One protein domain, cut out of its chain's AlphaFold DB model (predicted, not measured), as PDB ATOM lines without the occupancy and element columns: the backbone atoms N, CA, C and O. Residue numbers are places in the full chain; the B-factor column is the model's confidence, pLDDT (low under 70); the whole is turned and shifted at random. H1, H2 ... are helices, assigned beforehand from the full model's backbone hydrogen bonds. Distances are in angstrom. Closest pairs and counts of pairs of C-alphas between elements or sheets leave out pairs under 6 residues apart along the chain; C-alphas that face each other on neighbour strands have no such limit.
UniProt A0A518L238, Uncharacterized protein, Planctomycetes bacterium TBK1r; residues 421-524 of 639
ATOM      1  N   ILE A 421    -465.236 334.655 -35.068       89.75
ATOM      2  CA  ILE A 421    -466.655 334.896 -35.359       89.75
ATOM      3  C   ILE A 421    -467.475 333.599 -35.498       89.75
ATOM      4  O   ILE A 421    -468.670 333.633 -35.241       89.75
ATOM      5  N   ALA A 422    -466.862 332.446 -35.802       89.94
ATOM      6  CA  ALA A 422    -467.534 331.142 -35.723       89.94
ATOM      7  C   ALA A 422    -467.794 330.696 -34.273       89.94
ATOM      8  O   ALA A 422    -468.613 329.809 -34.056       89.94
ATOM      9  N   LEU A 423    -467.173 331.325 -33.266       91.50
ATOM     10  CA  LEU A 423    -467.482 331.045 -31.860       91.50
ATOM     11  C   LEU A 423    -468.866 331.567 -31.456       91.50
ATOM     12  O   LEU A 423    -469.490 330.986 -30.577       91.50
ATOM     13  N   VAL A 424    -469.369 332.620 -32.112       95.19
ATOM     14  CA  VAL A 424    -470.709 333.174 -31.848       95.19
ATOM     15  C   VAL A 424    -471.814 332.151 -32.137       95.19
ATOM     16  O   VAL A 424    -472.576 331.843 -31.223       95.19
ATOM     17  N   PRO A 425    -471.917 331.562 -33.345       95.06
ATOM     18  CA  PRO A 425    -472.906 330.524 -33.596       95.06
ATOM     19  C   PRO A 425    -472.643 329.258 -32.770       95.06
ATOM     20  O   PRO A 425    -473.597 328.614 -32.360       95.06
ATOM     21  N   ILE A 426    -471.395 328.917 -32.430       93.31
ATOM     22  CA  ILE A 426    -471.141 327.810 -31.489       93.31
ATOM     23  C   ILE A 426    -471.763 328.111 -30.118       93.31
ATOM     24  O   ILE A 426    -472.449 327.255 -29.570       93.31
ATOM     25  N   ALA A 427    -471.595 329.323 -29.586       95.25
ATOM     26  CA  ALA A 427    -472.211 329.732 -28.325       95.25
ATOM     27  C   ALA A 427    -473.749 329.725 -28.396       95.25
ATOM     28  O   ALA A 427    -474.398 329.256 -27.464       95.25
ATOM     29  N   ILE A 428    -474.335 330.168 -29.517       97.06
ATOM     30  CA  ILE A 428    -475.784 330.061 -29.770       97.06
ATOM     31  C   ILE A 428    -476.221 328.592 -29.798       97.06
ATOM     32  O   ILE A 428    -477.264 328.256 -29.243       97.06
ATOM     33  N   GLY A 429    -475.421 327.706 -30.396       94.69
ATOM     34  CA  GLY A 429    -475.693 326.272 -30.412       94.69
ATOM     35  C   GLY A 429    -475.632 325.642 -29.020       94.69
ATOM     36  O   GLY A 429    -476.506 324.862 -28.663       94.69
ATOM     37  N   LEU A 430    -474.674 326.046 -28.182       94.19
ATOM     38  CA  LEU A 430    -474.611 325.617 -26.780       94.19
ATOM     39  C   LEU A 430    -475.810 326.128 -25.969       94.19
ATOM     40  O   LEU A 430    -476.357 325.393 -25.149       94.19
ATOM     41  N   TRP A 431    -476.258 327.360 -26.223       96.81
ATOM     42  CA  TRP A 431    -477.480 327.896 -25.626       96.81
ATOM     43  C   TRP A 431    -478.729 327.126 -26.080       96.81
ATOM     44  O   TRP A 431    -479.562 326.772 -25.247       96.81
ATOM     45  N   GLY A 432    -478.824 326.775 -27.369       96.12
ATOM     46  CA  GLY A 432    -479.850 325.869 -27.896       96.12
ATOM     47  C   GLY A 432    -479.826 324.500 -27.207       96.12
ATOM     48  O   GLY A 432    -480.871 323.995 -26.798       96.12
ATOM     49  N   GLY A 433    -478.632 323.953 -26.965       93.75
ATOM     50  CA  GLY A 433    -478.434 322.749 -26.161       93.75
ATOM     51  C   GLY A 433    -478.964 322.906 -24.733       93.75
ATOM     52  O   GLY A 433    -479.698 322.048 -24.262       93.75
ATOM     53  N   SER A 434    -478.691 324.026 -24.058       94.25
ATOM     54  CA  SER A 434    -479.230 324.300 -22.716       94.25
ATOM     55  C   SER A 434    -480.759 324.409 -22.698       94.25
ATOM     56  O   SER A 434    -481.391 323.847 -21.804       94.25
ATOM     57  N   LEU A 435    -481.371 325.055 -23.699       94.75
ATOM     58  CA  LEU A 435    -482.830 325.052 -23.860       94.75
ATOM     59  C   LEU A 435    -483.380 323.634 -24.040       94.75
ATOM     60  O   LEU A 435    -484.463 323.330 -23.544       94.75
ATOM     61  N   GLN A 436    -482.627 322.771 -24.722       94.06
ATOM     62  CA  GLN A 436    -482.981 321.369 -24.870       94.06
ATOM     63  C   GLN A 436    -482.975 320.623 -23.541       94.06
ATOM     64  O   GLN A 436    -483.948 319.933 -23.252       94.06
ATOM     65  N   LEU A 437    -481.939 320.819 -22.722       92.56
ATOM     66  CA  LEU A 437    -481.838 320.215 -21.391       92.56
ATOM     67  C   LEU A 437    -482.963 320.683 -20.458       92.56
ATOM     68  O   LEU A 437    -483.533 319.871 -19.738       92.56
ATOM     69  N   ASN A 438    -483.339 321.963 -20.514       91.19
ATOM     70  CA  ASN A 438    -484.438 322.501 -19.703       91.19
ATOM     71  C   ASN A 438    -485.815 321.941 -20.102       91.19
ATOM     72  O   ASN A 438    -486.747 321.987 -19.303       91.19
ATOM     73  N   GLY A 439    -485.950 321.439 -21.332       88.56
ATOM     74  CA  GLY A 439    -487.171 320.806 -21.827       88.56
ATOM     75  C   GLY A 439    -487.266 319.305 -21.540       88.56
ATOM     76  O   GLY A 439    -488.229 318.681 -21.993       88.56
ATOM     77  N   LEU A 440    -486.280 318.725 -20.848       89.00
ATOM     78  CA  LEU A 440    -486.278 317.316 -20.458       89.00
ATOM     79  C   LEU A 440    -487.114 317.099 -19.203       89.00
ATOM     80  O   LEU A 440    -487.061 317.883 -18.256       89.00
ATOM     81  N   GLN A 441    -487.884 316.013 -19.192       78.38
ATOM     82  CA  GLN A 441    -488.714 315.648 -18.039       78.38
ATOM     83  C   GLN A 441    -488.064 314.560 -17.184       78.38
ATOM     84  O   GLN A 441    -488.434 314.389 -16.016       78.38
ATOM     85  N   ARG A 442    -487.103 313.828 -17.760       76.50
ATOM     86  CA  ARG A 442    -486.505 312.637 -17.164       76.50
ATOM     87  C   ARG A 442    -484.984 312.702 -17.205       76.50
ATOM     88  O   ARG A 442    -484.388 313.265 -18.121       76.50
ATOM     89  N   ASP A 443    -484.366 312.119 -16.187       78.56
ATOM     90  CA  ASP A 443    -482.920 312.198 -15.983       78.56
ATOM     91  C   ASP A 443    -482.152 311.274 -16.954       78.56
ATOM     92  O   ASP A 443    -481.006 311.548 -17.301       78.56
ATOM     93  N   ASP A 444    -482.788 310.217 -17.467       78.25
ATOM     94  CA  ASP A 444    -482.243 309.295 -18.473       78.25
ATOM     95  C   ASP A 444    -482.174 309.914 -19.882       78.25
ATOM     96  O   ASP A 444    -481.251 309.629 -20.649       78.25
ATOM     97  N   GLU A 445    -483.088 310.830 -20.206       84.50
ATOM     98  CA  GLU A 445    -483.070 311.617 -21.450       84.50
ATOM     99  C   GLU A 445    -481.846 312.543 -21.541       84.50
ATOM    100  O   GLU A 445    -481.359 312.849 -22.636       84.50
ATOM    101  N   LEU A 446    -481.301 312.948 -20.387       87.94
ATOM    102  CA  LEU A 446    -480.141 313.834 -20.287       87.94
ATOM    103  C   LEU A 446    -478.934 313.264 -21.034       87.94
ATOM    104  O   LEU A 446    -478.288 313.973 -21.808       87.94
ATOM    105  N   ILE A 447    -478.644 311.978 -20.820       87.31
ATOM    106  CA  ILE A 447    -477.471 311.317 -21.400       87.31
ATOM    107  C   ILE A 447    -477.581 311.320 -22.923       87.31
ATOM    108  O   ILE A 447    -476.628 311.697 -23.607       87.31
ATOM    109  N   VAL A 448    -478.751 310.965 -23.462       87.56
ATOM    110  CA  VAL A 448    -478.981 310.923 -24.910       87.56
ATOM    111  C   VAL A 448    -478.819 312.309 -25.526       87.56
ATOM    112  O   VAL A 448    -478.090 312.460 -26.507       87.56
ATOM    113  N   VAL A 449    -479.425 313.341 -24.933       89.12
ATOM    114  CA  VAL A 449    -479.324 314.712 -25.449       89.12
ATOM    115  C   VAL A 449    -477.895 315.248 -25.398       89.12
ATOM    116  O   VAL A 449    -477.447 315.866 -26.369       89.12
ATOM    117  N   VAL A 450    -477.164 315.008 -24.307       89.44
ATOM    118  CA  VAL A 450    -475.762 315.429 -24.171       89.44
ATOM    119  C   VAL A 450    -474.885 314.723 -25.202       89.44
ATOM    120  O   VAL A 450    -474.116 315.387 -25.899       89.44
ATOM    121  N   VAL A 451    -475.033 313.404 -25.358       90.19
ATOM    122  CA  VAL A 451    -474.280 312.619 -26.346       90.19
ATOM    123  C   VAL A 451    -474.578 313.104 -27.764       90.19
ATOM    124  O   VAL A 451    -473.646 313.334 -28.529       90.19
ATOM    125  N   VAL A 452    -475.846 313.329 -28.120       90.75
ATOM    126  CA  VAL A 452    -476.228 313.814 -29.457       90.75
ATOM    127  C   VAL A 452    -475.690 315.220 -29.725       90.75
ATOM    128  O   VAL A 452    -475.139 315.460 -30.799       90.75
ATOM    129  N   ASN A 453    -475.781 316.143 -28.761       90.31
ATOM    130  CA  ASN A 453    -475.215 317.487 -28.907       90.31
ATOM    131  C   ASN A 453    -473.689 317.444 -29.047       90.31
ATOM    132  O   ASN A 453    -473.131 318.133 -29.902       90.31
ATOM    133  N   PHE A 454    -473.013 316.607 -28.255       90.56
ATOM    134  CA  PHE A 454    -471.569 316.415 -28.348       90.56
ATOM    135  C   PHE A 454    -471.163 315.822 -29.701       90.56
ATOM    136  O   PHE A 454    -470.248 316.336 -30.341       90.56
ATOM    137  N   LEU A 455    -471.866 314.792 -30.180       90.25
ATOM    138  CA  LEU A 455    -471.637 314.199 -31.498       90.25
ATOM    139  C   LEU A 455    -471.890 315.205 -32.622       90.25
ATOM    140  O   LEU A 455    -471.097 315.267 -33.553       90.25
ATOM    141  N   ALA A 456    -472.941 316.024 -32.534       88.50
ATOM    142  CA  ALA A 456    -473.216 317.082 -33.503       88.50
ATOM    143  C   ALA A 456    -472.098 318.134 -33.530       88.50
ATOM    144  O   ALA A 456    -471.643 318.535 -34.605       88.50
ATOM    145  N   LEU A 457    -471.604 318.541 -32.358       89.06
ATOM    146  CA  LEU A 457    -470.464 319.444 -32.245       89.06
ATOM    147  C   LEU A 457    -469.198 318.805 -32.832       89.06
ATOM    148  O   LEU A 457    -468.544 319.423 -33.665       89.06
ATOM    149  N   MET A 458    -468.882 317.556 -32.479       89.19
ATOM    150  CA  MET A 458    -467.746 316.813 -33.039       89.19
ATOM    151  C   MET A 458    -467.859 316.655 -34.554       89.19
ATOM    152  O   MET A 458    -466.877 316.851 -35.262       89.19
ATOM    153  N   LEU A 459    -469.054 316.367 -35.070       88.25
ATOM    154  CA  LEU A 459    -469.313 316.271 -36.501       88.25
ATOM    155  C   LEU A 459    -469.083 317.612 -37.196       88.25
ATOM    156  O   LEU A 459    -468.577 317.637 -38.310       88.25
ATOM    157  N   THR A 460    -469.436 318.717 -36.545       85.50
ATOM    158  CA  THR A 460    -469.218 320.076 -37.057       85.50
ATOM    159  C   THR A 460    -467.728 320.417 -37.056       85.50
ATOM    160  O   THR A 460    -467.174 320.801 -38.080       85.50
ATOM    161  N   LEU A 461    -467.033 320.196 -35.938       86.62
ATOM    162  CA  LEU A 461    -465.606 320.501 -35.796       86.62
ATOM    163  C   LEU A 461    -464.709 319.580 -36.640       86.62
ATOM    164  O   LEU A 461    -463.677 320.014 -37.152       86.62
ATOM    165  N   GLY A 462    -465.101 318.313 -36.774       83.81
ATOM    166  CA  GLY A 462    -464.362 317.251 -37.449       83.81
ATOM    167  C   GLY A 462    -464.811 316.970 -38.882       83.81
ATOM    168  O   GLY A 462    -464.236 316.082 -39.515       83.81
ATOM    169  N   TRP A 463    -465.814 317.687 -39.412       84.75
ATOM    170  CA  TRP A 463    -466.304 317.449 -40.774       84.75
ATOM    171  C   TRP A 463    -465.131 317.522 -41.763       84.75
ATOM    172  O   TRP A 463    -464.365 318.493 -41.717       84.75
ATOM    173  N   PRO A 464    -464.958 316.537 -42.665       74.81
ATOM    174  CA  PRO A 464    -463.747 316.434 -43.466       74.81
ATOM    175  C   PRO A 464    -463.511 317.698 -44.291       74.81
ATOM    176  O   PRO A 464    -464.170 317.911 -45.307       74.81
ATOM    177  N   LYS A 465    -462.522 318.515 -43.909       70.62
ATOM    178  CA  LYS A 465    -462.173 319.755 -44.631       70.62
ATOM    179  C   LYS A 465    -461.883 319.493 -46.106       70.62
ATOM    180  O   LYS A 465    -462.201 320.292 -46.972       70.62
ATOM    181  N   ARG A 466    -461.368 318.304 -46.439       64.38
ATOM    182  CA  ARG A 466    -461.125 317.874 -47.828       64.38
ATOM    183  C   ARG A 466    -462.383 317.902 -48.704       64.38
ATOM    184  O   ARG A 466    -462.272 318.165 -49.897       64.38
ATOM    185  N   TRP A 467    -463.573 317.703 -48.132       66.94
ATOM    186  CA  TRP A 467    -464.837 317.752 -48.879       66.94
ATOM    187  C   TRP A 467    -465.197 319.171 -49.346       66.94
ATOM    188  O   TRP A 467    -466.110 319.330 -50.146       66.94
ATOM    189  N   TRP A 468    -464.455 320.189 -48.897       63.25
ATOM    190  CA  TRP A 468    -464.751 321.610 -49.061       63.25
ATOM    191  C   TRP A 468    -463.982 322.244 -50.214       63.25
ATOM    192  O   TRP A 468    -464.308 323.347 -50.641       63.25
ATOM    193  N   HIS A 469    -462.953 321.572 -50.732       57.47
ATOM    194  CA  HIS A 469    -461.953 322.228 -51.577       57.47
ATOM    195  C   HIS A 469    -461.959 321.770 -53.044       57.47
ATOM    196  O   HIS A 469    -461.230 322.336 -53.849       57.47
ATOM    197  N   VAL A 470    -462.795 320.794 -53.430       51.84
ATOM    198  CA  VAL A 470    -462.722 320.162 -54.766       51.84
ATOM    199  C   VAL A 470    -464.064 320.178 -55.505       51.84
ATOM    200  O   VAL A 470    -464.547 319.129 -55.898       51.84
ATOM    201  N   GLY A 471    -464.742 321.323 -55.654       51.78
ATOM    202  CA  GLY A 471    -466.010 321.428 -56.420       51.78
ATOM    203  C   GLY A 471    -467.221 320.642 -55.862       51.78
ATOM    204  O   GLY A 471    -468.366 320.966 -56.163       51.78
ATOM    205  N   VAL A 472    -466.983 319.666 -54.980       54.06
ATOM    206  CA  VAL A 472    -467.933 318.856 -54.204       54.06
ATOM    207  C   VAL A 472    -468.377 319.588 -52.926       54.06
ATOM    208  O   VAL A 472    -469.361 319.198 -52.302       54.06
ATOM    209  N   ALA A 473    -467.730 320.713 -52.598       61.62
ATOM    210  CA  ALA A 473    -467.964 321.554 -51.416       61.62
ATOM    211  C   ALA A 473    -469.443 321.843 -51.134       61.62
ATOM    212  O   ALA A 473    -469.913 321.744 -50.003       61.62
ATOM    213  N   ARG A 474    -470.197 322.122 -52.201       69.81
ATOM    214  CA  ARG A 474    -471.623 322.457 -52.130       69.81
ATOM    215  C   ARG A 474    -472.478 321.263 -51.705       69.81
ATOM    216  O   ARG A 474    -473.415 321.420 -50.932       69.81
ATOM    217  N   ARG A 475    -472.129 320.058 -52.164       75.25
ATOM    218  CA  ARG A 475    -472.830 318.817 -51.797       75.25
ATOM    219  C   ARG A 475    -472.469 318.378 -50.380       75.25
ATOM    220  O   ARG A 475    -473.346 317.927 -49.654       75.25
ATOM    221  N   GLY A 476    -471.212 318.568 -49.973       82.00
ATOM    222  CA  GLY A 476    -470.741 318.223 -48.629       82.00
ATOM    223  C   GLY A 476    -471.439 319.010 -47.514       82.00
ATOM    224  O   GLY A 476    -471.744 318.433 -46.475       82.00
ATOM    225  N   LEU A 477    -471.734 320.296 -47.730       83.69
ATOM    226  CA  LEU A 477    -472.444 321.129 -46.750       83.69
ATOM    227  C   LEU A 477    -473.929 320.770 -46.644       83.69
ATOM    228  O   LEU A 477    -474.444 320.635 -45.538       83.69
ATOM    229  N   LEU A 478    -474.608 320.550 -47.772       86.81
ATOM    230  CA  LEU A 478    -476.000 320.101 -47.740       86.81
ATOM    231  C   LEU A 478    -476.119 318.725 -47.067       86.81
ATOM    232  O   LEU A 478    -477.002 318.525 -46.240       86.81
ATOM    233  N   LEU A 479    -475.195 317.805 -47.364       90.19
ATOM    234  CA  LEU A 479    -475.132 316.506 -46.697       90.19
ATOM    235  C   LEU A 479    -474.910 316.655 -45.187       90.19
ATOM    236  O   LEU A 479    -475.545 315.943 -44.420       90.19
ATOM    237  N   HIS A 480    -474.071 317.597 -44.749       88.69
ATOM    238  CA  HIS A 480    -473.878 317.880 -43.325       88.69
ATOM    239  C   HIS A 480    -475.179 318.319 -42.641       88.69
ATOM    240  O   HIS A 480    -475.539 317.766 -41.603       88.69
ATOM    241  N   LEU A 481    -475.916 319.259 -43.249       92.31
ATOM    242  CA  LEU A 481    -477.220 319.695 -42.745       92.31
ATOM    243  C   LEU A 481    -478.216 318.530 -42.682       92.31
ATOM    244  O   LEU A 481    -478.908 318.384 -41.678       92.31
ATOM    245  N   ILE A 482    -478.260 317.692 -43.723       93.00
ATOM    246  CA  ILE A 482    -479.118 316.500 -43.761       93.00
ATOM    247  C   ILE A 482    -478.750 315.548 -42.622       93.00
ATOM    248  O   ILE A 482    -479.633 315.148 -41.877       93.00
ATOM    249  N   VAL A 483    -477.465 315.232 -42.433       93.19
ATOM    250  CA  VAL A 483    -477.014 314.332 -41.360       93.19
ATOM    251  C   VAL A 483    -477.376 314.891 -39.984       93.19
ATOM    252  O   VAL A 483    -477.936 314.158 -39.172       93.19
ATOM    253  N   LEU A 484    -477.129 316.181 -39.723       91.94
ATOM    254  CA  LEU A 484    -477.522 316.817 -38.462       91.94
ATOM    255  C   LEU A 484    -479.041 316.753 -38.251       91.94
ATOM    256  O   LEU A 484    -479.497 316.315 -37.196       91.94
ATOM    257  N   ALA A 485    -479.829 317.131 -39.259       93.50
ATOM    258  CA  ALA A 485    -481.286 317.087 -39.189       93.50
ATOM    259  C   ALA A 485    -481.804 315.661 -38.950       93.50
ATOM    260  O   ALA A 485    -482.684 315.467 -38.114       93.50
ATOM    261  N   THR A 486    -481.234 314.659 -39.623       93.31
ATOM    262  CA  THR A 486    -481.596 313.248 -39.451       93.31
ATOM    263  C   THR A 486    -481.246 312.736 -38.060       93.31
ATOM    264  O   THR A 486    -482.078 312.067 -37.460       93.31
ATOM    265  N   VAL A 487    -480.068 313.058 -37.513       92.00
ATOM    266  CA  VAL A 487    -479.668 312.630 -36.160       92.00
ATOM    267  C   VAL A 487    -480.608 313.208 -35.102       92.00
ATOM    268  O   VAL A 487    -481.105 312.469 -34.253       92.00
ATOM    269  N   TYR A 488    -480.910 314.504 -35.173       92.12
ATOM    270  CA  TYR A 488    -481.839 315.125 -34.230       92.12
ATOM    271  C   TYR A 488    -483.269 314.619 -34.413       92.12
ATOM    272  O   TYR A 488    -483.930 314.317 -33.423       92.12
ATOM    273  N   ALA A 489    -483.747 314.471 -35.651       92.31
ATOM    274  CA  ALA A 489    -485.054 313.876 -35.909       92.31
ATOM    275  C   ALA A 489    -485.124 312.450 -35.347       92.31
ATOM    276  O   ALA A 489    -486.082 312.122 -34.660       92.31
ATOM    277  N   ALA A 490    -484.096 311.627 -35.564       92.12
ATOM    278  CA  ALA A 490    -484.026 310.275 -35.025       92.12
ATOM    279  C   ALA A 490    -484.060 310.272 -33.493       92.12
ATOM    280  O   ALA A 490    -484.826 309.511 -32.923       92.12
ATOM    281  N   MET A 491    -483.309 311.155 -32.830       92.69
ATOM    282  CA  MET A 491    -483.341 311.307 -31.373       92.69
ATOM    283  C   MET A 491    -484.737 311.703 -30.867       92.69
ATOM    284  O   MET A 491    -485.247 311.086 -29.938       92.69
ATOM    285  N   HIS A 492    -485.381 312.696 -31.485       90.94
ATOM    286  CA  HIS A 492    -486.735 313.133 -31.115       90.94
ATOM    287  C   HIS A 492    -487.807 312.068 -31.388       90.94
ATOM    288  O   HIS A 492    -488.819 312.012 -30.693       90.94
ATOM    289  N   LEU A 493    -487.600 311.237 -32.409       91.56
ATOM    290  CA  LEU A 493    -488.503 310.152 -32.788       91.56
ATOM    291  C   LEU A 493    -488.221 308.846 -32.038       91.56
ATOM    292  O   LEU A 493    -489.096 307.988 -32.001       91.56
ATOM    293  N   ALA A 494    -487.027 308.680 -31.467       90.56
ATOM    294  CA  ALA A 494    -486.669 307.513 -30.670       90.56
ATOM    295  C   ALA A 494    -487.424 307.495 -29.343       90.56
ATOM    296  O   ALA A 494    -487.682 306.417 -28.819       90.56
ATOM    297  N   VAL A 495    -487.783 308.664 -28.806       89.38
ATOM    298  CA  VAL A 495    -488.466 308.750 -27.516       89.38
ATOM    299  C   VAL A 495    -489.958 308.512 -27.691       89.38
ATOM    300  O   VAL A 495    -490.622 309.135 -28.528       89.38
ATOM    301  N   ASN A 496    -490.503 307.608 -26.878       85.94
ATOM    302  CA  ASN A 496    -491.926 307.294 -26.900       85.94
ATOM    303  C   ASN A 496    -492.753 308.529 -26.475       85.94
ATOM    304  O   ASN A 496    -493.815 308.816 -27.019       85.94
ATOM    305  N   ARG A 497    -492.228 309.354 -25.568       87.00
ATOM    306  CA  ARG A 497    -492.818 310.638 -25.167       87.00
ATOM    307  C   ARG A 497    -492.168 311.785 -25.962       87.00
ATOM    308  O   ARG A 497    -490.962 311.978 -25.868       87.00
ATOM    309  N   PRO A 498    -492.917 312.558 -26.772       88.44
ATOM    310  CA  PRO A 498    -492.308 313.613 -27.580       88.44
ATOM    311  C   PRO A 498    -491.798 314.742 -26.688       88.44
ATOM    312  O   PRO A 498    -492.607 315.355 -26.011       88.44
ATOM    313  N   TYR A 499    -490.516 315.099 -26.747       90.88
ATOM    314  CA  TYR A 499    -489.963 316.168 -25.907       90.88
ATOM    315  C   TYR A 499    -490.773 317.478 -25.917       90.88
ATOM    316  O   TYR A 499    -491.501 317.795 -26.873       90.88
ATOM    317  N   ALA A 500    -490.618 318.275 -24.855       91.69
ATOM    318  CA  ALA A 500    -491.309 319.552 -24.717       91.69
ATOM    319  C   ALA A 500    -490.974 320.478 -25.897       91.69
ATOM    320  O   ALA A 500    -489.887 320.406 -26.470       91.69
ATOM    321  N   ALA A 501    -491.882 321.386 -26.264       92.94
ATOM    322  CA  ALA A 501    -491.677 322.286 -27.407       92.94
ATOM    323  C   ALA A 501    -490.353 323.081 -27.332       92.94
ATOM    324  O   ALA A 501    -489.705 323.308 -28.354       92.94
ATOM    325  N   GLN A 502    -489.911 323.434 -26.121       94.06
ATOM    326  CA  GLN A 502    -488.624 324.087 -25.853       94.06
ATOM    327  C   GLN A 502    -487.431 323.244 -26.313       94.06
ATOM    328  O   GLN A 502    -486.494 323.785 -26.892       94.06
ATOM    329  N   ALA A 503    -487.493 321.922 -26.140       93.69
ATOM    330  CA  ALA A 503    -486.438 321.028 -26.588       93.69
ATOM    331  C   ALA A 503    -486.356 320.927 -28.112       93.69
ATOM    332  O   ALA A 503    -485.259 320.892 -28.666       93.69
ATOM    333  N   TRP A 504    -487.495 320.977 -28.803       94.88
ATOM    334  CA  TRP A 504    -487.525 321.066 -30.265       94.88
ATOM    335  C   TRP A 504    -486.942 322.386 -30.776       94.88
ATOM    336  O   TRP A 504    -486.179 322.380 -31.743       94.88
ATOM    337  N   ILE A 505    -487.271 323.511 -30.127       96.00
ATOM    338  CA  ILE A 505    -486.667 324.818 -30.435       96.00
ATOM    339  C   ILE A 505    -485.155 324.762 -30.203       96.00
ATOM    340  O   ILE A 505    -484.392 325.122 -31.096       96.00
ATOM    341  N   GLY A 506    -484.726 324.272 -29.036       95.81
ATOM    342  CA  GLY A 506    -483.319 324.132 -28.672       95.81
ATOM    343  C   GLY A 506    -482.538 323.328 -29.708       95.81
ATOM    344  O   GLY A 506    -481.534 323.808 -30.223       95.81
ATOM    345  N   SER A 507    -483.064 322.172 -30.122       94.94
ATOM    346  CA  SER A 507    -482.484 321.362 -31.197       94.94
ATOM    347  C   SER A 507    -482.401 322.091 -32.539       94.94
ATOM    348  O   SER A 507    -481.358 322.049 -33.187       94.94
ATOM    349  N   ALA A 508    -483.469 322.775 -32.968       96.25
ATOM    350  CA  ALA A 508    -483.461 323.522 -34.226       96.25
ATOM    351  C   ALA A 508    -482.410 324.644 -34.214       96.25
ATOM    352  O   ALA A 508    -481.659 324.799 -35.179       96.25
ATOM    353  N   VAL A 509    -482.312 325.378 -33.100       96.88
ATOM    354  CA  VAL A 509    -481.291 326.410 -32.884       96.88
ATOM    355  C   VAL A 509    -479.893 325.796 -32.911       96.88
ATOM    356  O   VAL A 509    -479.048 326.298 -33.646       96.88
ATOM    357  N   SER A 510    -479.651 324.690 -32.200       95.31
ATOM    358  CA  SER A 510    -478.359 323.993 -32.200       95.31
ATOM    359  C   SER A 510    -477.926 323.566 -33.599       95.31
ATOM    360  O   SER A 510    -476.813 323.882 -34.016       95.31
ATOM    361  N   ILE A 511    -478.807 322.906 -34.360       95.06
ATOM    362  CA  ILE A 511    -478.515 322.453 -35.729       95.06
ATOM    363  C   ILE A 511    -478.163 323.638 -36.625       95.06
ATOM    364  O   ILE A 511    -477.127 323.620 -37.290       95.06
ATOM    365  N   LEU A 512    -479.014 324.670 -36.649       95.62
ATOM    366  CA  LEU A 512    -478.809 325.836 -37.504       95.62
ATOM    367  C   LEU A 512    -477.548 326.601 -37.109       95.62
ATOM    368  O   LEU A 512    -476.815 327.053 -37.982       95.62
ATOM    369  N   ALA A 513    -477.260 326.717 -35.817       95.56
ATOM    370  CA  ALA A 513    -476.086 327.420 -35.336       95.56
ATOM    371  C   ALA A 513    -474.796 326.646 -35.654       95.56
ATOM    372  O   ALA A 513    -473.860 327.224 -36.200       95.56
ATOM    373  N   TYR A 514    -474.751 325.331 -35.434       94.62
ATOM    374  CA  TYR A 514    -473.606 324.511 -35.841       94.62
ATOM    375  C   TYR A 514    -473.406 324.518 -37.361       94.62
ATOM    376  O   TYR A 514    -472.284 324.702 -37.838       94.62
ATOM    377  N   PHE A 515    -474.491 324.450 -38.132       93.56
ATOM    378  CA  PHE A 515    -474.431 324.597 -39.583       93.56
ATOM    379  C   PHE A 515    -473.916 325.984 -40.005       93.56
ATOM    380  O   PHE A 515    -473.044 326.080 -40.864       93.56
ATOM    381  N   CYS A 516    -474.369 327.062 -39.362       93.06
ATOM    382  CA  CYS A 516    -473.855 328.418 -39.575       93.06
ATOM    383  C   CYS A 516    -472.368 328.537 -39.241       93.06
ATOM    384  O   CYS A 516    -471.621 329.121 -40.023       93.06
ATOM    385  N   ALA A 517    -471.918 327.983 -38.111       91.38
ATOM    386  CA  ALA A 517    -470.504 327.956 -37.742       91.38
ATOM    387  C   ALA A 517    -469.673 327.298 -38.848       91.38
ATOM    388  O   ALA A 517    -468.599 327.789 -39.201       91.38
ATOM    389  N   GLN A 518    -470.227 326.248 -39.451       88.56
ATOM    390  CA  GLN A 518    -469.614 325.534 -40.553       88.56
ATOM    391  C   GLN A 518    -469.580 326.332 -41.853       88.56
ATOM    392  O   GLN A 518    -468.539 326.399 -42.502       88.56
ATOM    393  N   LEU A 519    -470.680 326.995 -42.214       88.38
ATOM    394  CA  LEU A 519    -470.726 327.905 -43.359       88.38
ATOM    395  C   LEU A 519    -469.720 329.051 -43.203       88.38
ATOM    396  O   LEU A 519    -469.009 329.393 -44.142       88.38
ATOM    397  N   ILE A 520    -469.620 329.608 -41.999       87.56
ATOM    398  CA  ILE A 520    -468.686 330.675 -41.643       87.56
ATOM    399  C   ILE A 520    -467.240 330.184 -41.747       87.56
ATOM    400  O   ILE A 520    -466.408 330.862 -42.352       87.56
ATOM    401  N   ALA A 521    -466.942 329.000 -41.210       84.12
ATOM    402  CA  ALA A 521    -465.635 328.369 -41.353       84.12
ATOM    403  C   ALA A 521    -465.301 328.061 -42.822       84.12
ATOM    404  O   ALA A 521    -464.138 328.146 -43.203       84.12
ATOM    405  N   ALA A 522    -466.304 327.737 -43.647       80.06
ATOM    406  CA  ALA A 522    -466.121 327.417 -45.065       80.06
ATOM    407  C   ALA A 522    -465.856 328.661 -45.902       80.06
ATOM    408  O   ALA A 522    -465.060 328.642 -46.842       80.06
ATOM    409  N   TRP A 523    -466.559 329.738 -45.571       79.06
ATOM    410  CA  TRP A 523    -466.534 330.960 -46.347       79.06
ATOM    411  C   TRP A 523    -465.319 331.822 -46.023       79.06
ATOM    412  O   TRP A 523    -464.677 332.350 -46.940       79.06
ATOM    413  N   MET A 524    -464.971 331.946 -44.738       77.75
ATOM    414  CA  MET A 524    -463.833 332.768 -44.366       77.75
ATOM    415  C   MET A 524    -462.520 332.128 -44.801       77.75
ATOM    416  O   MET A 524    -462.288 330.949 -44.529       77.75
TER     417      MET A 524
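This is residues 421 to 524 of the 639 residues of an uncharacterized protein of Planctomycetes bacterium TBK1r (UniProt A0A518L238). Four long helices stand nearly side by side in an up-and-down bundle, with H5, the longest helix, packed among H1, H2 and H4; H1 and H4 lie at opposite sides of the bundle, apart from each other. A short fifth helix, H3, sits at one end of the bundle, where the chain passes from H2 to H4. The printed part has 104 residues with five named helices, H1 to H5 in order along the chain, and no named strand; its class is all helix. It is compact, with a radius of gyration of the C-alphas of 14.0 A, and elongated, spanning 45 by 26 by 19 A.

H5, residues 501 to 523, is 32.7 A long from first to last C-alpha and ends with C-alpha 523 at (-466.534, 330.960, -46.347). H4, residues 473 to 494, is 31.3 A long. H2, residues 443 to 462, is 28.8 A long and begins with C-alpha 443 at (-482.920, 312.198, -15.983). H1, residues 421 to 438, is 26.7 A long and begins with C-alpha 421 at (-466.655, 334.896, -35.359). H3, residues 465 to 468, is 5.5 A long.

H5 touches H1 at a shallow tilt of 15 degrees, opposite ways, with 50 pairs of C-alphas within 8 A; the closest C-alphas are those of Gln 436 and Ala 503, 3.9 A apart. H4 and H5 form a helical hairpin at a shallow tilt of 17 degrees, opposite ways; their closest C-alphas, of Leu 484 and Ile 511, are 6.3 A apart. H2 and H5 run the same way at a shallow tilt of 13 degrees and touch with residues 453 to 460 and 510 to 518 alone, closest at the C-alphas of Thr 460 and Tyr 514, 6.4 A. H1 and H2, a helical hairpin, run opposite ways at a shallow tilt of 14 degrees and touch with residues 433 to 437 and 446 to 453 alone; the closest C-alphas, of Leu 437 and Leu 446, are 6.7 A apart. H2 touches H4 at a shallow tilt of 5 degrees, opposite ways, with the C-alphas of Ala 456 and Leu 484 closest at 6.6 A. H3 and H4 touch only at the corner, with the C-alphas of Trp 467 and Ala 473 5.5 A apart. In H4 and H5 every O i to N i+4 pair is within hydrogen-bond range; in H1 13 of 14 are and in H2 14 of 16, while H3 is too short for such a pair.

The C-alphas of Gln 441 and Val 470, the two farthest apart, are 45.2 A apart. The printed part has no cut. No link is long. Residues 466 to 474 have pLDDT under 70; the mean of the printed part is 87.2.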